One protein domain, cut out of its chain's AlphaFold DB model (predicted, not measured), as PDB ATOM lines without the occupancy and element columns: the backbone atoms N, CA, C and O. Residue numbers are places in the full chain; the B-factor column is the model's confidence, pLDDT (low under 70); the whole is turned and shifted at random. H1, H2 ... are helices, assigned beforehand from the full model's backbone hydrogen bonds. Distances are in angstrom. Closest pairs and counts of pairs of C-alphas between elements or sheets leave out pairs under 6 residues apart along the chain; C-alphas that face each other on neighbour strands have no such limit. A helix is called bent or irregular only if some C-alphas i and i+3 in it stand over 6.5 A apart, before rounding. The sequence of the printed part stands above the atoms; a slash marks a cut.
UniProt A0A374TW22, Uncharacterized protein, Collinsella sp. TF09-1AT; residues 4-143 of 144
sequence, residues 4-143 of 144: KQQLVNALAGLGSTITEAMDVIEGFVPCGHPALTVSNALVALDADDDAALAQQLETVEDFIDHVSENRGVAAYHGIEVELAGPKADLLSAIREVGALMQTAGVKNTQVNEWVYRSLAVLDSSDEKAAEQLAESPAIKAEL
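This is residues 4 to 143 of the 144 residues of an uncharacterized protein of Collinsella sp. TF09-1AT (UniProt A0A374TW22). Two groups of three helices pack crosswise on each other: H1, H2 and H3 make one triangle, H4, H5 and H6 the other, and H1 crosses H5 while H2 crosses H4. The long link of residues 72 to 84 leads from one group to the other. The printed part has 140 residues with six named helices in order H1 to H6 and no named strand, class all helix. It is compact, with a radius of gyration of the C-alphas of 13.5 A, and rounded, spanning 35 by 33 by 31 A.

H1, residues 4 to 24, begins at C-alpha 4 (103.875, 198.580, 144.048) and is 30.3 A long. H2 is residues 33 to 44. H3, residues 50 to 71, measures 31.2 A; H4, residues 85 to 104, 29.1 A. H5 is residues 109 to 121. H6, residues 126 to 141, measures 24.1 A and ends at C-alpha 141 (95.221, 185.337, 121.476); it is irregular, C-alphas 134 and 137 being 7.2 A apart.

H1, H2 and H3 form an up and down bundle, each running against the one before. H1 touches H3 at a shallow tilt of 18 degrees, the closest C-alphas being Leu 7 and Leu 57, 5.0 A. H4, H5 and H6 form a second such bundle; the closest C-alphas of H4 and H6 are Leu 90 and Leu 133, 5.3 A. H1, with residues 11 to 19 alone, touches H5 at a steep tilt of 62 degrees, Ser 16 and Ala 120 having the closest C-alphas, 4.2 A. H2 touches residues 94 to 102 of H4 alone, at a steep 63 degrees, closest at C-alphas 39 and 98, 4.5 A. H3 and H6 are apart. Every O i to N i+4 pair is within hydrogen-bond range in H1, H2, H3 and H5; 15 of 16 are in H4 and 8 of 12 in H6.

The C-alphas farthest apart, of Glu 26 and Asp 48, are 39.2 A apart. The printed part has no cut, the link from H3 to H4 is long, and no printed residue is under 70 in pLDDT.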
ATOM      1  N   LYS A   4     104.155 199.574 145.092       95.56
ATOM      2  CA  LYS A   4     103.875 198.580 144.048       95.56
ATOM      3  C   LYS A   4     103.315 197.295 144.647       95.56
ATOM      4  O   LYS A   4     102.331 196.763 144.144       95.56
ATOM      5  N   GLN A   5     103.903 196.819 145.746       96.12
ATOM      6  CA  GLN A   5     103.389 195.643 146.449       96.12
ATOM      7  C   GLN A   5     102.014 195.927 147.072       96.12
ATOM      8  O   GLN A   5     101.154 195.052 147.052       96.12
ATOM      9  N   GLN A   6     101.778 197.136 147.598       97.06
ATOM     10  CA  GLN A   6     100.457 197.514 148.117       97.06
ATOM     11  C   GLN A   6      99.402 197.486 147.009       97.06
ATOM     12  O   GLN A   6      98.333 196.917 147.204       97.06
ATOM     13  N   LEU A   7      99.734 198.000 145.822       97.81
ATOM     14  CA  LEU A   7      98.853 197.936 144.660       97.81
ATOM     15  C   LEU A   7      98.583 196.493 144.213       97.81
ATOM     16  O   LEU A   7      97.442 196.169 143.900       97.81
ATOM     17  N   VAL A   8      99.584 195.603 144.219       98.06
ATOM     18  CA  VAL A   8      99.356 194.174 143.921       98.06
ATOM     19  C   VAL A   8      98.397 193.543 144.931       98.06
ATOM     20  O   VAL A   8      97.474 192.833 144.538       98.06
ATOM     21  N   ASN A   9      98.589 193.816 146.218       98.31
ATOM     22  CA  ASN A   9      97.721 193.302 147.271       98.31
ATOM     23  C   ASN A   9      96.278 193.803 147.116       98.31
ATOM     24  O   ASN A   9      95.339 193.011 147.193       98.31
ATOM     25  N   ALA A  10      96.100 195.096 146.834       98.38
ATOM     26  CA  ALA A  10      94.791 195.681 146.570       98.38
ATOM     27  C   ALA A  10      94.152 195.093 145.300       98.38
ATOM     28  O   ALA A  10      92.966 194.778 145.290       98.38
ATOM     29  N   LEU A  11      94.932 194.855 144.240       98.62
ATOM     30  CA  LEU A  11      94.449 194.203 143.020       98.62
ATOM     31  C   LEU A  11      93.994 192.760 143.268       98.62
ATOM     32  O   LEU A  11      92.979 192.353 142.704       98.62
ATOM     33  N   ALA A  12      94.692 192.003 144.116       98.56
ATOM     34  CA  ALA A  12      94.237 190.680 144.539       98.56
ATOM     35  C   ALA A  12      92.915 190.768 145.322       98.56
ATOM     36  O   ALA A  12      91.985 190.013 145.039       98.56
ATOM     37  N   GLY A  13      92.786 191.753 146.219       98.56
ATOM     38  CA  GLY A  13      91.544 192.055 146.944       98.56
ATOM     39  C   GLY A  13      90.371 192.382 146.025       98.56
ATOM     40  O   GLY A  13      89.285 191.805 146.131       98.56
ATOM     41  N   LEU A  14      90.602 193.249 145.042       98.56
ATOM     42  CA  LEU A  14      89.617 193.582 144.021       98.56
ATOM     43  C   LEU A  14      89.250 192.369 143.162       98.56
ATOM     44  O   LEU A  14      88.068 192.144 142.903       98.56
ATOM     45  N   GLY A  15      90.238 191.568 142.760       98.38
ATOM     46  CA  GLY A  15      90.027 190.313 142.045       98.38
ATOM     47  C   GLY A  15      89.111 189.367 142.816       98.38
ATOM     48  O   GLY A  15      88.130 188.887 142.248       98.38
ATOM     49  N   SER A  16      89.367 189.153 144.110       98.56
ATOM     50  CA  SER A  16      88.537 188.315 144.987       98.56
ATOM     51  C   SER A  16      87.119 188.862 145.141       98.56
ATOM     52  O   SER A  16      86.153 188.123 144.962       98.56
ATOM     53  N   THR A  17      86.984 190.170 145.368       98.50
ATOM     54  CA  THR A  17      85.687 190.856 145.505       98.50
ATOM     55  C   THR A  17      84.840 190.717 144.236       98.50
ATOM     56  O   THR A  17      83.664 190.353 144.290       98.50
ATOM     57  N   ILE A  18      85.435 190.965 143.064       98.19
ATOM     58  CA  ILE A  18      84.751 190.806 141.777       98.19
ATOM     59  C   ILE A  18      84.448 189.332 141.504       98.19
ATOM     60  O   ILE A  18      83.353 189.027 141.042       98.19
ATOM     61  N   THR A  19      85.380 188.422 141.792       98.06
ATOM     62  CA  THR A  19      85.182 186.980 141.588       98.06
ATOM     63  C   THR A  19      84.003 186.460 142.402       98.06
ATOM     64  O   THR A  19      83.141 185.796 141.833       98.06
ATOM     65  N   GLU A  20      83.878 186.847 143.675       98.12
ATOM     66  CA  GLU A  20      82.699 186.510 144.480       98.12
ATOM     67  C   GLU A  20      81.417 187.070 143.847       98.12
ATOM     68  O   GLU A  20      80.435 186.344 143.704       98.12
ATOM     69  N   ALA A  21      81.429 188.326 143.386       97.75
ATOM     70  CA  ALA A  21      80.280 188.911 142.694       97.75
ATOM     71  C   ALA A  21      79.905 188.156 141.405       97.75
ATOM     72  O   ALA A  21      78.718 188.001 141.124       97.75
ATOM     73  N   MET A  22      80.885 187.688 140.625       97.81
ATOM     74  CA  MET A  22      80.646 186.868 139.429       97.81
ATOM     75  C   MET A  22      80.069 185.495 139.786       97.81
ATOM     76  O   MET A  22      79.177 185.009 139.097       97.81
ATOM     77  N   ASP A  23      80.540 184.883 140.873       97.12
ATOM     78  CA  ASP A  23      80.105 183.547 141.284       97.12
ATOM     79  C   ASP A  23      78.686 183.549 141.885       97.12
ATOM     80  O   ASP A  23      77.944 182.580 141.714       97.12
ATOM     81  N   VAL A  24      78.276 184.631 142.563       96.69
ATOM     82  CA  VAL A  24      76.936 184.735 143.178       96.69
ATOM     83  C   VAL A  24      75.871 185.348 142.260       96.69
ATOM     84  O   VAL A  24      74.678 185.173 142.518       96.69
ATOM     85  N   ILE A  25      76.263 186.057 141.194       94.94
ATOM     86  CA  ILE A  25      75.337 186.713 140.257       94.94
ATOM     87  C   ILE A  25      75.436 186.046 138.884       94.94
ATOM     88  O   ILE A  25      76.368 186.279 138.117       94.94
ATOM     89  N   GLU A  26      74.420 185.259 138.530       93.81
ATOM     90  CA  GLU A  26      74.376 184.549 137.251       93.81
ATOM     91  C   GLU A  26      74.515 185.504 136.048       93.81
ATOM     92  O   GLU A  26      73.793 186.496 135.917       93.81
ATOM     93  N   GLY A  27      75.453 185.186 135.151       91.25
ATOM     94  CA  GLY A  27      75.707 185.949 133.925       91.25
ATOM     95  C   GLY A  27      76.408 187.295 134.136       91.25
ATOM     96  O   GLY A  27      76.535 188.068 133.183       91.25
ATOM     97  N   PHE A  28      76.863 187.603 135.354       92.12
ATOM     98  CA  PHE A  28      77.597 188.829 135.634       92.12
ATOM     99  C   PHE A  28      79.092 188.659 135.352       92.12
ATOM    100  O   PHE A  28      79.787 187.941 136.057       92.12
ATOM    101  N   VAL A  29      79.595 189.392 134.357       93.44
ATOM    102  CA  VAL A  29      81.033 189.609 134.147       93.44
ATOM    103  C   VAL A  29      81.254 191.102 133.895       93.44
ATOM    104  O   VAL A  29      80.795 191.622 132.870       93.44
ATOM    105  N   PRO A  30      81.913 191.836 134.807       91.12
ATOM    106  CA  PRO A  30      82.075 193.270 134.641       91.12
ATOM    107  C   PRO A  30      83.027 193.605 133.483       91.12
ATOM    108  O   PRO A  30      84.161 193.135 133.414       91.12
ATOM    109  N   CYS A  31      82.583 194.467 132.570       91.19
ATOM    110  CA  CYS A  31      83.377 194.973 131.448       91.19
ATOM    111  C   CYS A  31      83.262 196.500 131.341       91.19
ATOM    112  O   CYS A  31      82.433 197.122 132.009       91.19
ATOM    113  N   GLY A  32      84.092 197.135 130.509       91.69
ATOM    114  CA  GLY A  32      84.101 198.597 130.412       91.69
ATOM    115  C   GLY A  32      84.846 199.230 131.587       91.69
ATOM    116  O   GLY A  32      86.029 198.968 131.752       91.69
ATOM    117  N   HIS A  33      84.178 200.067 132.388       92.00
ATOM    118  CA  HIS A  33      84.844 200.834 133.450       92.00
ATOM    119  C   HIS A  33      85.595 199.968 134.484       92.00
ATOM    120  O   HIS A  33      86.772 200.246 134.689       92.00
ATOM    121  N   PRO A  34      85.020 198.881 135.045       92.62
ATOM    122  CA  PRO A  34      85.753 197.991 135.950       92.62
ATOM    123  C   PRO A  34      87.032 197.410 135.328       92.62
ATOM    124  O   PRO A  34      88.099 197.428 135.936       92.62
ATOM    125  N   ALA A  35      86.934 196.953 134.078       95.62
ATOM    126  CA  ALA A  35      88.056 196.364 133.359       95.62
ATOM    127  C   ALA A  35      89.121 197.415 133.003       95.62
ATOM    128  O   ALA A  35      90.308 197.105 133.030       95.62
ATOM    129  N   LEU A  36      88.712 198.661 132.729       95.94
ATOM    130  CA  LEU A  36      89.620 199.787 132.513       95.94
ATOM    131  C   LEU A  36      90.377 200.162 133.793       95.94
ATOM    132  O   LEU A  36      91.581 200.396 133.738       95.94
ATOM    133  N   THR A  37      89.692 200.194 134.940       96.25
ATOM    134  CA  THR A  37      90.322 200.427 136.247       96.25
ATOM    135  C   THR A  37      91.416 199.394 136.504       96.25
ATOM    136  O   THR A  37      92.555 199.759 136.786       96.25
ATOM    137  N   VAL A  38      91.109 198.108 136.302       97.62
ATOM    138  CA  VAL A  38      92.094 197.033 136.475       97.62
ATOM    139  C   VAL A  38      93.235 197.131 135.459       97.62
ATOM    140  O   VAL A  38      94.396 197.051 135.855       97.62
ATOM    141  N   SER A  39      92.960 197.355 134.168       96.81
ATOM    142  CA  SER A  39      94.029 197.456 133.161       96.81
ATOM    143  C   SER A  39      94.974 198.634 133.417       96.81
ATOM    144  O   SER A  39      96.180 198.502 133.221       96.81
ATOM    145  N   ASN A  40      94.448 199.771 133.886       96.69
ATOM    146  CA  ASN A  40      95.254 200.948 134.215       96.69
ATOM    147  C   ASN A  40      96.176 200.683 135.407       96.69
ATOM    148  O   ASN A  40      97.366 200.995 135.343       96.69
ATOM    149  N   ALA A  41      95.649 200.060 136.462       97.69
ATOM    150  CA  ALA A  41      96.432 199.672 137.627       97.69
ATOM    151  C   ALA A  41      97.529 198.657 137.266       97.69
ATOM    152  O   ALA A  41      98.675 198.817 137.680       97.69
ATOM    153  N   LEU A  42      97.216 197.661 136.428       97.31
ATOM    154  CA  LEU A  42      98.196 196.678 135.950       97.31
ATOM    155  C   LEU A  42      99.340 197.327 135.167       97.31
ATOM    156  O   LEU A  42     100.497 196.973 135.373       97.31
ATOM    157  N   VAL A  43      99.032 198.295 134.306       94.88
ATOM    158  CA  VAL A  43     100.046 199.026 133.532       94.88
ATOM    159  C   VAL A  43     100.879 199.939 134.429       94.88
ATOM    160  O   VAL A  43     102.084 200.067 134.223       94.88
ATOM    161  N   ALA A  44     100.279 200.537 135.460       95.81
ATOM    162  CA  ALA A  44     101.017 201.340 136.430       95.81
ATOM    163  C   ALA A  44     102.074 200.518 137.187       95.81
ATOM    164  O   ALA A  44     103.119 201.061 137.532       95.81
ATOM    165  N   LEU A  45     101.879 199.203 137.373       95.19
ATOM    166  CA  LEU A  45     102.901 198.330 137.967       95.19
ATOM    167  C   LEU A  45     104.190 198.260 137.132       95.19
ATOM    168  O   LEU A  45     105.249 197.951 137.679       95.19
ATOM    169  N   ASP A  46     104.134 198.484 135.815       88.81
ATOM    170  CA  ASP A  46     105.313 198.581 134.937       88.81
ATOM    171  C   ASP A  46     105.973 199.963 134.964       88.81
ATOM    172  O   ASP A  46     107.139 200.091 134.590       88.81
ATOM    173  N   ALA A  47     105.262 200.986 135.438       83.75
ATOM    174  CA  ALA A  47     105.816 202.317 135.595       83.75
ATOM    175  C   ALA A  47     106.714 202.409 136.842       83.75
ATOM    176  O   ALA A  47     106.541 201.694 137.836       83.75
ATOM    177  N   ASP A  48     107.681 203.320 136.765       86.31
ATOM    178  CA  ASP A  48     108.519 203.763 137.882       86.31
ATOM    179  C   ASP A  48     108.047 205.162 138.316       86.31
ATOM    180  O   ASP A  48     108.774 206.150 138.244       86.31
ATOM    181  N   ASP A  49     106.750 205.260 138.625       92.88
ATOM    182  CA  ASP A  49     106.063 206.497 139.005       92.88
ATOM    183  C   ASP A  49     105.241 206.261 140.279       92.88
ATOM    184  O   ASP A  49     104.115 205.759 140.242       92.88
ATOM    185  N   ASP A  50     105.819 206.641 141.418       92.44
ATOM    186  CA  ASP A  50     105.212 206.470 142.740       92.44
ATOM    187  C   ASP A  50     103.884 207.217 142.895       92.44
ATOM    188  O   ASP A  50     102.989 206.743 143.596       92.44
ATOM    189  N   ALA A  51     103.730 208.378 142.248       93.50
ATOM    190  CA  ALA A  51     102.491 209.145 142.325       93.50
ATOM    191  C   ALA A  51     101.376 208.443 141.546       93.50
ATOM    192  O   ALA A  51     100.244 208.355 142.028       93.50
ATOM    193  N   ALA A  52     101.701 207.890 140.375       94.88
ATOM    194  CA  ALA A  52     100.768 207.071 139.612       94.88
ATOM    195  C   ALA A  52     100.390 205.789 140.372       94.88
ATOM    196  O   ALA A  52      99.208 205.450 140.434       94.88
ATOM    197  N   LEU A  53     101.362 205.109 140.991       96.81
ATOM    198  CA  LEU A  53     101.119 203.921 141.814       96.81
ATOM    199  C   LEU A  53     100.199 204.228 143.002       96.81
ATOM    200  O   LEU A  53      99.233 203.501 143.218       96.81
ATOM    201  N   ALA A  54     100.452 205.318 143.732       96.38
ATOM    202  CA  ALA A  54      99.621 205.730 144.863       96.38
ATOM    203  C   ALA A  54      98.188 206.087 144.431       96.38
ATOM    204  O   ALA A  54      97.230 205.686 145.087       96.38
ATOM    205  N   GLN A  55      98.028 206.780 143.298       97.00
ATOM    206  CA  GLN A  55      96.701 207.110 142.776       97.00
ATOM    207  C   GLN A  55      95.920 205.863 142.344       97.00
ATOM    208  O   GLN A  55      94.706 205.789 142.553       97.00
ATOM    209  N   GLN A  56      96.593 204.894 141.714       97.94
ATOM    210  CA  GLN A  56      95.964 203.626 141.347       97.94
ATOM    211  C   GLN A  56      95.620 202.792 142.579       97.94
ATOM    212  O   GLN A  56      94.567 202.169 142.581       97.94
ATOM    213  N   LEU A  57      96.452 202.816 143.624       97.62
ATOM    214  CA  LEU A  57      96.154 202.143 144.886       97.62
ATOM    215  C   LEU A  57      94.849 202.667 145.492       97.62
ATOM    216  O   LEU A  57      93.935 201.874 145.683       97.62
ATOM    217  N   GLU A  58      94.724 203.984 145.674       98.00
ATOM    218  CA  GLU A  58      93.489 204.618 146.169       98.00
ATOM    219  C   GLU A  58      92.283 204.250 145.290       98.00
ATOM    220  O   GLU A  58      91.244 203.826 145.783       98.00
ATOM    221  N   THR A  59      92.448 204.319 143.963       98.31
ATOM    222  CA  THR A  59      91.377 203.975 143.015       98.31
ATOM    223  C   THR A  59      90.929 202.518 143.158       98.31
ATOM    224  O   THR A  59      89.739 202.231 143.071       98.31
ATOM    225  N   VAL A  60      91.868 201.583 143.328       98.44
ATOM    226  CA  VAL A  60      91.566 200.153 143.477       98.44
ATOM    227  C   VAL A  60      90.907 199.880 144.827       98.44
ATOM    228  O   VAL A  60      89.925 199.142 144.856       98.44
ATOM    229  N   GLU A  61      91.393 200.488 145.911       98.06
ATOM    230  CA  GLU A  61      90.811 200.359 147.254       98.06
ATOM    231  C   GLU A  61      89.366 200.878 147.296       98.06
ATOM    232  O   GLU A  61      88.466 200.136 147.695       98.06
ATOM    233  N   ASP A  62      89.108 202.075 146.764       98.25
ATOM    234  CA  ASP A  62      87.750 202.625 146.641       98.25
ATOM    235  C   ASP A  62      86.846 201.728 145.779       98.25
ATOM    236  O   ASP A  62      85.637 201.600 146.003       98.25
ATOM    237  N   PHE A  63      87.422 201.096 144.752       98.12
ATOM    238  CA  PHE A  63      86.659 200.258 143.842       98.12
ATOM    239  C   PHE A  63      86.287 198.896 144.444       98.12
ATOM    240  O   PHE A  63      85.242 198.348 144.084       98.12
ATOM    241  N   ILE A  64      87.073 198.379 145.396       98.50
ATOM    242  CA  ILE A  64      86.691 197.216 146.213       98.50
ATOM    243  C   ILE A  64      85.387 197.517 146.954       98.50
ATOM    244  O   ILE A  64      84.419 196.760 146.821       98.50
ATOM    245  N   ASP A  65      85.332 198.646 147.665       98.31
ATOM    246  CA  ASP A  65      84.142 199.061 148.412       98.31
ATOM    247  C   ASP A  65      82.952 199.270 147.471       98.31
ATOM    248  O   ASP A  65      81.868 198.733 147.697       98.31
ATOM    249  N   HIS A  66      83.171 199.942 146.338       96.94
ATOM    250  CA  HIS A  66      82.129 200.158 145.336       96.94
ATOM    251  C   HIS A  66      81.506 198.854 144.812       96.94
ATOM    252  O   HIS A  66      80.285 198.771 144.634       96.94
ATOM    253  N   VAL A  67      82.320 197.835 144.508       96.94
ATOM    254  CA  VAL A  67      81.815 196.533 144.047       96.94
ATOM    255  C   VAL A  67      81.082 195.823 145.181       96.94
ATOM    256  O   VAL A  67      79.969 195.341 144.957       96.94
ATOM    257  N   SER A  68      81.666 195.792 146.380       97.88
ATOM    258  CA  SER A  68      81.066 195.169 147.563       97.88
ATOM    259  C   SER A  68      79.680 195.744 147.862       97.88
ATOM    260  O   SER A  68      78.701 194.994 147.904       97.88
ATOM    261  N   GLU A  69      79.556 197.069 147.956       97.38
ATOM    262  CA  GLU A  69      78.300 197.758 148.265       97.38
ATOM    263  C   GLU A  69      77.230 197.539 147.188       97.38
ATOM    264  O   GLU A  69      76.069 197.265 147.500       97.38
ATOM    265  N   ASN A  70      77.606 197.614 145.907       95.69
ATOM    266  CA  ASN A  70      76.649 197.504 144.804       95.69
ATOM    267  C   ASN A  70      76.230 196.068 144.482       95.69
ATOM    268  O   ASN A  70      75.208 195.865 143.819       95.69
ATOM    269  N   ARG A  71      77.033 195.074 144.876       95.88
ATOM    270  CA  ARG A  71      76.785 193.655 144.574       95.88
ATOM    271  C   ARG A  71      76.388 192.838 145.798       95.88
ATOM    272  O   ARG A  71      75.847 191.753 145.619       95.88
ATOM    273  N   GLY A  72      76.574 193.372 147.004       96.69
ATOM    274  CA  GLY A  72      76.239 192.695 148.256       96.69
ATOM    275  C   GLY A  72      77.192 191.546 148.593       96.69
ATOM    276  O   GLY A  72      76.744 190.545 149.147       96.69
ATOM    277  N   VAL A  73      78.473 191.681 148.239       97.69
ATOM    278  CA  VAL A  73      79.542 190.691 148.485       97.69
ATOM    279  C   VAL A  73      80.571 191.222 149.474       97.69
ATOM    280  O   VAL A  73      80.587 192.421 149.755       97.69
ATOM    281  N   ALA A  74      81.437 190.364 150.010       97.62
ATOM    282  CA  ALA A  74      82.496 190.809 150.914       97.62
ATOM    283  C   ALA A  74      83.497 191.762 150.223       97.62
ATOM    284  O   ALA A  74      83.905 191.530 149.088       97.62
ATOM    285  N   ALA A  75      83.910 192.819 150.928       98.19
ATOM    286  CA  ALA A  75      85.036 193.668 150.543       98.19
ATOM    287  C   ALA A  75      86.342 193.027 151.032       98.19
ATOM    288  O   ALA A  75      86.580 192.932 152.241       98.19
ATOM    289  N   TYR A  76      87.184 192.566 150.108       97.81
ATOM    290  CA  TYR A  76      88.441 191.893 150.446       97.81
ATOM    291  C   TYR A  76      89.594 192.891 150.562       97.81
ATOM    292  O   TYR A  76      90.346 193.112 149.616       97.81
ATOM    293  N   HIS A  77      89.745 193.471 151.751       96.00
ATOM    294  CA  HIS A  77      90.864 194.348 152.111       96.00
ATOM    295  C   HIS A  77      91.959 193.604 152.879       96.00
ATOM    296  O   HIS A  77      91.714 192.560 153.481       96.00
ATOM    297  N   GLY A  78      93.167 194.176 152.917       92.06
ATOM    298  CA  GLY A  78      94.257 193.674 153.764       92.06
ATOM    299  C   GLY A  78      94.832 192.318 153.341       92.06
ATOM    300  O   GLY A  78      95.452 191.644 154.159       92.06
ATOM    301  N   ILE A  79      94.626 191.919 152.082       94.69
ATOM    302  CA  ILE A  79      95.284 190.750 151.494       94.69
ATOM    303  C   ILE A  79      96.799 190.975 151.479       94.69
ATOM    304  O   ILE A  79      97.264 192.067 151.152       94.69
ATOM    305  N   GLU A  80      97.574 189.937 151.797       95.19
ATOM    306  CA  GLU A  80      99.031 189.940 151.684       95.19
ATOM    307  C   GLU A  80      99.508 188.861 150.712       95.19
ATOM    308  O   GLU A  80      99.587 187.684 151.051       95.19
ATOM    309  N   VAL A  81      99.844 189.271 149.483       95.31
ATOM    310  CA  VAL A  81     100.318 188.345 148.450       95.31
ATOM    311  C   VAL A  81     101.827 188.157 148.555       95.31
ATOM    312  O   VAL A  81     102.602 189.091 148.346       95.31
ATOM    313  N   GLU A  82     102.257 186.918 148.772       95.00
ATOM    314  CA  GLU A  82     103.647 186.514 148.562       95.00
ATOM    315  C   GLU A  82     103.864 186.140 147.087       95.00
ATOM    316  O   GLU A  82     103.381 185.115 146.600       95.00
ATOM    317  N   LEU A  83     104.582 186.995 146.353       94.06
ATOM    318  CA  LEU A  83     104.889 186.781 144.940       94.06
ATOM    319  C   LEU A  83     106.147 185.925 144.775       94.06
ATOM    320  O   LEU A  83     107.257 186.435 144.623       94.06
ATOM    321  N   ALA A  84     105.956 184.612 144.762       95.75
ATOM    322  CA  ALA A  84     106.988 183.643 144.425       95.75
ATOM    323  C   ALA A  84     106.433 182.565 143.486       95.75
ATOM    324  O   ALA A  84     105.222 182.354 143.406       95.75
ATOM    325  N   GLY A  85     107.331 181.898 142.754       97.19
ATOM    326  CA  GLY A  85     106.981 180.762 141.900       97.19
ATOM    327  C   GLY A  85     105.825 181.070 140.931       97.19
ATOM    328  O   GLY A  85     105.813 182.146 140.325       97.19
ATOM    329  N   PRO A  86     104.829 180.170 140.810       98.31
ATOM    330  CA  PRO A  86     103.712 180.344 139.883       98.31
ATOM    331  C   PRO A  86     102.911 181.637 140.063       98.31
ATOM    332  O   PRO A  86     102.387 182.157 139.083       98.31
ATOM    333  N   LYS A  87     102.820 182.195 141.277       98.38
ATOM    334  CA  LYS A  87     102.111 183.465 141.507       98.38
ATOM    335  C   LYS A  87     102.833 184.655 140.881       98.38
ATOM    336  O   LYS A  87     102.182 185.545 140.335       98.38
ATOM    337  N   ALA A  88     104.166 184.667 140.928       98.12
ATOM    338  CA  ALA A  88     104.962 185.706 140.275       98.12
ATOM    339  C   ALA A  88     104.823 185.627 138.744       98.12
ATOM    340  O   ALA A  88     104.613 186.650 138.088       98.12
ATOM    341  N   ASP A  89     104.856 184.412 138.193       98.62
ATOM    342  CA  ASP A  89     104.662 184.175 136.758       98.62
ATOM    343  C   ASP A  89     103.236 184.543 136.310       98.62
ATOM    344  O   ASP A  89     103.051 185.194 135.277       98.62
ATOM    345  N   LEU A  90     102.222 184.203 137.116       98.75
ATOM    346  CA  LEU A  90     100.835 184.592 136.873       98.75
ATOM    347  C   LEU A  90     100.672 186.112 136.874       98.75
ATOM    348  O   LEU A  90     100.083 186.649 135.938       98.75
ATOM    349  N   LEU A  91     101.240 186.825 137.852       98.44
ATOM    350  CA  LEU A  91     101.195 188.288 137.864       98.44
ATOM    351  C   LEU A  91     101.832 188.888 136.600       98.44
ATOM    352  O   LEU A  91     101.281 189.831 136.032       98.44
ATOM    353  N   SER A  92     102.955 188.335 136.127       98.31
ATOM    354  CA  SER A  92     103.564 188.763 134.859       98.31
ATOM    355  C   SER A  92     102.596 188.581 133.687       98.31
ATOM    356  O   SER A  92     102.385 189.507 132.903       98.31
ATOM    357  N   ALA A  93     101.939 187.422 133.598       98.50
ATOM    358  CA  ALA A  93     100.972 187.148 132.542       98.50
ATOM    359  C   ALA A  93      99.741 188.071 132.606       98.50
ATOM    360  O   ALA A  93      99.297 188.552 131.563       98.50
ATOM    361  N   ILE A  94      99.218 188.355 133.806       98.44
ATOM    362  CA  ILE A  94      98.095 189.282 134.001       98.44
ATOM    363  C   ILE A  94      98.478 190.692 133.535       98.44
ATOM    364  O   ILE A  94      97.694 191.335 132.839       98.44
ATOM    365  N   ARG A  95      99.687 191.170 133.862       98.12
ATOM    366  CA  ARG A  95     100.171 192.495 133.431       98.12
ATOM    367  C   ARG A  95     100.279 192.605 131.916       98.12
ATOM    368  O   ARG A  95      99.815 193.585 131.341       98.12
ATOM    369  N   GLU A  96     100.808 191.574 131.261       97.62
ATOM    370  CA  GLU A  96     100.855 191.516 129.799       97.62
ATOM    371  C   GLU A  96      99.451 191.566 129.176       97.62
ATOM    372  O   GLU A  96      99.222 192.323 128.233       97.62
ATOM    373  N   VAL A  97      98.494 190.807 129.721       98.00
ATOM    374  CA  VAL A  97      97.092 190.854 129.275       98.00
ATOM    375  C   VAL A  97      96.494 192.248 129.498       98.00
ATOM    376  O   VAL A  97      95.884 192.794 128.582       98.00
ATOM    377  N   GLY A  98      96.731 192.872 130.655       96.88
ATOM    378  CA  GLY A  98      96.289 194.239 130.947       96.88
ATOM    379  C   GLY A  98      96.830 195.275 129.953       96.88
ATOM    380  O   GLY A  98      96.090 196.152 129.505       96.88
ATOM    381  N   ALA A  99      98.091 195.145 129.534       96.19
ATOM    382  CA  ALA A  99      98.677 195.998 128.501       96.19
ATOM    383  C   ALA A  99      98.036 195.772 127.117       96.19
ATOM    384  O   ALA A  99      97.729 196.737 126.412       96.19
ATOM    385  N   LEU A 100      97.775 194.516 126.735       96.94
ATOM    386  CA  LEU A 100      97.072 194.190 125.487       96.94
ATOM    387  C   LEU A 100      95.637 194.739 125.483       96.94
ATOM    388  O   LEU A 100      95.196 195.310 124.481       96.94
ATOM    389  N   MET A 101      94.934 194.660 126.616       96.06
ATOM    390  CA  MET A 101      93.588 195.216 126.789       96.06
ATOM    391  C   MET A 101      93.529 196.729 126.538       96.06
ATOM    392  O   MET A 101      92.524 197.210 126.015       96.06
ATOM    393  N   GLN A 102      94.592 197.490 126.836       93.06
ATOM    394  CA  GLN A 102      94.631 198.922 126.508       93.06
ATOM    395  C   GLN A 102      94.625 199.194 124.998       93.06
ATOM    396  O   GLN A 102      94.138 200.237 124.563       93.06
ATOM    397  N   THR A 103      95.140 198.261 124.193       93.06
ATOM    398  CA  THR A 103      95.191 198.401 122.730       93.06
ATOM    399  C   THR A 103      93.927 197.851 122.071       93.06
ATOM    400  O   THR A 103      93.337 198.510 121.217       93.06
ATOM    401  N   ALA A 104      93.494 196.657 122.479       94.19
ATOM    402  CA  ALA A 104      92.348 195.957 121.894       94.19
ATOM    403  C   ALA A 104      90.987 196.435 122.445       94.19
ATOM    404  O   ALA A 104      89.944 196.252 121.814       94.19
ATOM    405  N   GLY A 105      90.990 197.079 123.614       94.38
ATOM    406  CA  GLY A 105      89.802 197.486 124.353       94.38
ATOM    407  C   GLY A 105      89.356 196.461 125.403       94.38
ATOM    408  O   GLY A 105      89.670 195.277 125.354       94.38
ATOM    409  N   VAL A 106      88.555 196.929 126.361       94.81
ATOM    410  CA  VAL A 106      88.210 196.207 127.606       94.81
ATOM    411  C   VAL A 106      86.813 195.558 127.590       94.81
ATOM    412  O   VAL A 106      86.127 195.454 128.614       94.81
ATOM    413  N   LYS A 107      86.322 195.191 126.399       95.00
ATOM    414  CA  LYS A 107      84.960 194.651 126.209       95.00
ATOM    415  C   LYS A 107      84.894 193.127 126.127       95.00
ATOM    416  O   LYS A 107      83.797 192.591 126.252       95.00
ATOM    417  N   ASN A 108      86.019 192.445 125.907       96.25
ATOM    418  CA  ASN A 108      86.040 190.987 125.816       96.25
ATOM    419  C   ASN A 108      85.799 190.380 127.209       96.25
ATOM    420  O   ASN A 108      86.633 190.496 128.104       96.25
ATOM    421  N   THR A 109      84.636 189.756 127.398       95.19
ATOM    422  CA  THR A 109      84.219 189.216 128.696       95.19
ATOM    423  C   THR A 109      85.042 188.009 129.124       95.19
ATOM    424  O   THR A 109      85.298 187.882 130.312       95.19
ATOM    425  N   GLN A 110      85.508 187.175 128.190       96.69
ATOM    426  CA  GLN A 110      86.362 186.027 128.512       96.69
ATOM    427  C   GLN A 110      87.707 186.490 129.083       96.69
ATOM    428  O   GLN A 110      88.165 185.985 130.104       96.69
ATOM    429  N   VAL A 111      88.309 187.500 128.451       98.19
ATOM    430  CA  VAL A 111      89.555 188.112 128.930       98.19
ATOM    431  C   VAL A 111      89.341 188.760 130.296       98.19
ATOM    432  O   VAL A 111      90.126 188.529 131.213       98.19
ATOM    433  N   ASN A 112      88.271 189.546 130.451       97.94
ATOM    434  CA  ASN A 112      87.981 190.233 131.709       97.94
ATOM    435  C   ASN A 112      87.760 189.241 132.858       97.94
ATOM    436  O   ASN A 112      88.338 189.414 133.926       97.94
ATOM    437  N   GLU A 113      86.963 188.192 132.634       98.25
ATOM    438  CA  GLU A 113      86.737 187.138 133.625       98.25
ATOM    439  C   GLU A 113      88.053 186.480 134.043       98.25
ATOM    440  O   GLU A 113      88.332 186.383 135.240       98.25
ATOM    441  N   TRP A 114      88.887 186.095 133.070       98.62
ATOM    442  CA  TRP A 114      90.191 185.509 133.360       98.62
ATOM    443  C   TRP A 114      91.055 186.453 134.200       98.62
ATOM    444  O   TRP A 114      91.647 186.008 135.177       98.62
ATOM    445  N   VAL A 115      91.092 187.755 133.892       98.69
ATOM    446  CA  VAL A 115      91.865 188.735 134.675       98.69
ATOM    447  C   VAL A 115      91.387 188.798 136.128       98.69
ATOM    448  O   VAL A 115      92.215 188.696 137.032       98.69
ATOM    449  N   TYR A 116      90.080 188.927 136.382       98.56
ATOM    450  CA  TYR A 116      89.574 189.030 137.758       98.56
ATOM    451  C   TYR A 116      89.825 187.757 138.566       98.56
ATOM    452  O   TYR A 116      90.299 187.838 139.701       98.56
ATOM    453  N   ARG A 117      89.573 186.584 137.967       98.62
ATOM    454  CA  ARG A 117      89.827 185.291 138.618       98.62
ATOM    455  C   ARG A 117      91.317 185.083 138.871       98.62
ATOM    456  O   ARG A 117      91.696 184.633 139.947       98.62
ATOM    457  N   SER A 118      92.171 185.485 137.933       98.75
ATOM    458  CA  SER A 118      93.625 185.395 138.092       98.75
ATOM    459  C   SER A 118      94.150 186.286 139.210       98.75
ATOM    460  O   SER A 118      95.008 185.851 139.973       98.75
ATOM    461  N   LEU A 119      93.609 187.499 139.349       98.69
ATOM    462  CA  LEU A 119      93.928 188.379 140.472       98.69
ATOM    463  C   LEU A 119      93.495 187.768 141.811       98.69
ATOM    464  O   LEU A 119      94.291 187.762 142.746       98.69
ATOM    465  N   ALA A 120      92.292 187.188 141.890       98.50
ATOM    466  CA  ALA A 120      91.824 186.490 143.092       98.50
ATOM    467  C   ALA A 120      92.734 185.306 143.472       98.50
ATOM    468  O   ALA A 120      93.044 185.076 144.639       98.50
ATOM    469  N   VAL A 121      93.204 184.553 142.472       98.38
ATOM    470  CA  VAL A 121      94.065 183.377 142.661       98.38
ATOM    471  C   VAL A 121      95.435 183.726 143.259       98.38
ATOM    472  O   VAL A 121      96.042 182.863 143.898       98.38
ATOM    473  N   LEU A 122      95.908 184.974 143.145       98.25
ATOM    474  CA  LEU A 122      97.153 185.407 143.793       98.25
ATOM    475  C   LEU A 122      97.111 185.223 145.324       98.25
ATOM    476  O   LEU A 122      98.130 184.877 145.927       98.25
ATOM    477  N   ASP A 123      95.932 185.347 145.941       95.75
ATOM    478  CA  ASP A 123      95.705 185.096 147.375       95.75
ATOM    479  C   ASP A 123      95.425 183.610 147.706       95.75
ATOM    480  O   ASP A 123      95.153 183.234 148.842       95.75
ATOM    481  N   SER A 124      95.498 182.710 146.720       95.50
ATOM    482  CA  SER A 124      95.238 181.279 146.914       95.50
ATOM    483  C   SER A 124      96.531 180.450 146.932       95.50
ATOM    484  O   SER A 124      97.502 180.824 147.590       95.50
ATOM    485  N   SER A 125      96.560 179.291 146.269       96.62
ATOM    486  CA  SER A 125      97.722 178.395 146.213       96.62
ATOM    487  C   SER A 125      98.503 178.518 144.902       96.62
ATOM    488  O   SER A 125      97.956 178.889 143.865       96.62
ATOM    489  N   ASP A 126      99.778 178.126 144.938       97.94
ATOM    490  CA  ASP A 126     100.637 178.042 143.748       97.94
ATOM    491  C   ASP A 126     100.094 177.073 142.690       97.94
ATOM    492  O   ASP A 126     100.271 177.300 141.496       97.94
ATOM    493  N   GLU A 127      99.404 176.012 143.116       98.31
ATOM    494  CA  GLU A 127      98.737 175.060 142.221       98.31
ATOM    495  C   GLU A 127      97.669 175.759 141.375       98.31
ATOM    496  O   GLU A 127      97.734 175.711 140.149       98.31
ATOM    497  N   LYS A 128      96.757 176.504 142.012       98.00
ATOM    498  CA  LYS A 128      95.737 177.269 141.285       98.00
ATOM    499  C   LYS A 128      96.351 178.367 140.425       98.00
ATOM    500  O   LYS A 128      95.868 178.623 139.326       98.00
ATOM    501  N   ALA A 129      97.426 179.003 140.895       98.50
ATOM    502  CA  ALA A 129      98.132 180.001 140.100       98.50
ATOM    503  C   ALA A 129      98.733 179.391 138.825       98.50
ATOM    504  O   ALA A 129      98.626 179.986 137.753       98.50
ATOM    505  N   ALA A 130      99.301 178.185 138.912       98.56
ATOM    506  CA  ALA A 130      99.819 177.455 137.759       98.56
ATOM    507  C   ALA A 130      98.708 177.021 136.785       98.56
ATOM    508  O   ALA A 130      98.891 177.128 135.571       98.56
ATOM    509  N   GLU A 131      97.558 176.571 137.296       98.38
ATOM    510  CA  GLU A 131      96.381 176.242 136.479       98.38
ATOM    511  C   GLU A 131      95.888 177.466 135.701       98.38
ATOM    512  O   GLU A 131      95.755 177.414 134.478       98.38
ATOM    513  N   GLN A 132      95.712 178.594 136.390       98.12
ATOM    514  CA  GLN A 132      95.242 179.836 135.783       98.12
ATOM    515  C   GLN A 132      96.239 180.398 134.756       98.12
ATOM    516  O   GLN A 132      95.852 180.903 133.696       98.12
ATOM    517  N   LEU A 133      97.542 180.279 135.041       98.56
ATOM    518  CA  LEU A 133      98.625 180.685 134.145       98.56
ATOM    519  C   LEU A 133      98.624 179.888 132.835       98.56
ATOM    520  O   LEU A 133      98.925 180.455 131.779       98.56
ATOM    521  N   ALA A 134      98.260 178.602 132.877       98.56
ATOM    522  CA  ALA A 134      98.211 177.747 131.693       98.56
ATOM    523  C   ALA A 134      97.188 178.225 130.644       98.56
ATOM    524  O   ALA A 134      97.371 177.969 129.453       98.56
ATOM    525  N   GLU A 135      96.152 178.962 131.054       98.31
ATOM    526  CA  GLU A 135      95.155 179.553 130.152       98.31
ATOM    527  C   GLU A 135      95.658 180.826 129.448       98.31
ATOM    528  O   GLU A 135      95.150 181.199 128.387       98.31
ATOM    529  N   SER A 136      96.690 181.483 129.998       98.06
ATOM    530  CA  SER A 136      97.157 182.795 129.527       98.06
ATOM    531  C   SER A 136      97.479 182.879 128.024       98.06
ATOM    532  O   SER A 136      97.155 183.913 127.433       98.06
ATOM    533  N   PRO A 137      98.044 181.856 127.341       98.19
ATOM    534  CA  PRO A 137      98.310 181.956 125.906       98.19
ATOM    535  C   PRO A 137      97.031 182.076 125.072       98.19
ATOM    536  O   PRO A 137      96.999 182.851 124.118       98.19
ATOM    537  N   ALA A 138      95.977 181.342 125.441       98.25
ATOM    538  CA  ALA A 138      94.689 181.413 124.758       98.25
ATOM    539  C   ALA A 138      94.028 182.776 124.993       98.25
ATOM    540  O   ALA A 138      93.568 183.407 124.050       98.25
ATOM    541  N   ILE A 139      94.082 183.280 126.228       98.31
ATOM    542  CA  ILE A 139      93.529 184.593 126.586       98.31
ATOM    543  C   ILE A 139      94.221 185.733 125.836       98.31
ATOM    544  O   ILE A 139      93.557 186.641 125.344       98.31
ATOM    545  N   LYS A 140      95.550 185.684 125.696       97.62
ATOM    546  CA  LYS A 140      96.293 186.683 124.913       97.62
ATOM    547  C   LYS A 140      95.903 186.652 123.435       97.62
ATOM    548  O   LYS A 140      95.838 187.709 122.818       97.62
ATOM    549  N   ALA A 141      95.626 185.473 122.875       97.38
ATOM    550  CA  ALA A 141      95.221 185.337 121.476       97.38
ATOM    551  C   ALA A 141      93.874 186.017 121.170       97.38
ATOM    552  O   ALA A 141      93.685 186.490 120.057       97.38
ATOM    553  N   GLU A 142      92.981 186.145 122.155       97.12
ATOM    554  CA  GLU A 142      91.698 186.858 122.020       97.12
ATOM    555  C   GLU A 142      91.841 188.394 121.915       97.12
ATOM    556  O   GLU A 142      90.845 189.102 121.731       97.12
ATOM    557  N   LEU A 143      93.061 188.926 122.066       94.81
ATOM    558  CA  LEU A 143      93.381 190.359 122.022       94.81
ATOM    559  C   LEU A 143      94.284 190.757 120.838       94.81
ATOM    560  O   LEU A 143      94.644 191.931 120.735       94.81
TER     561      LEU A 143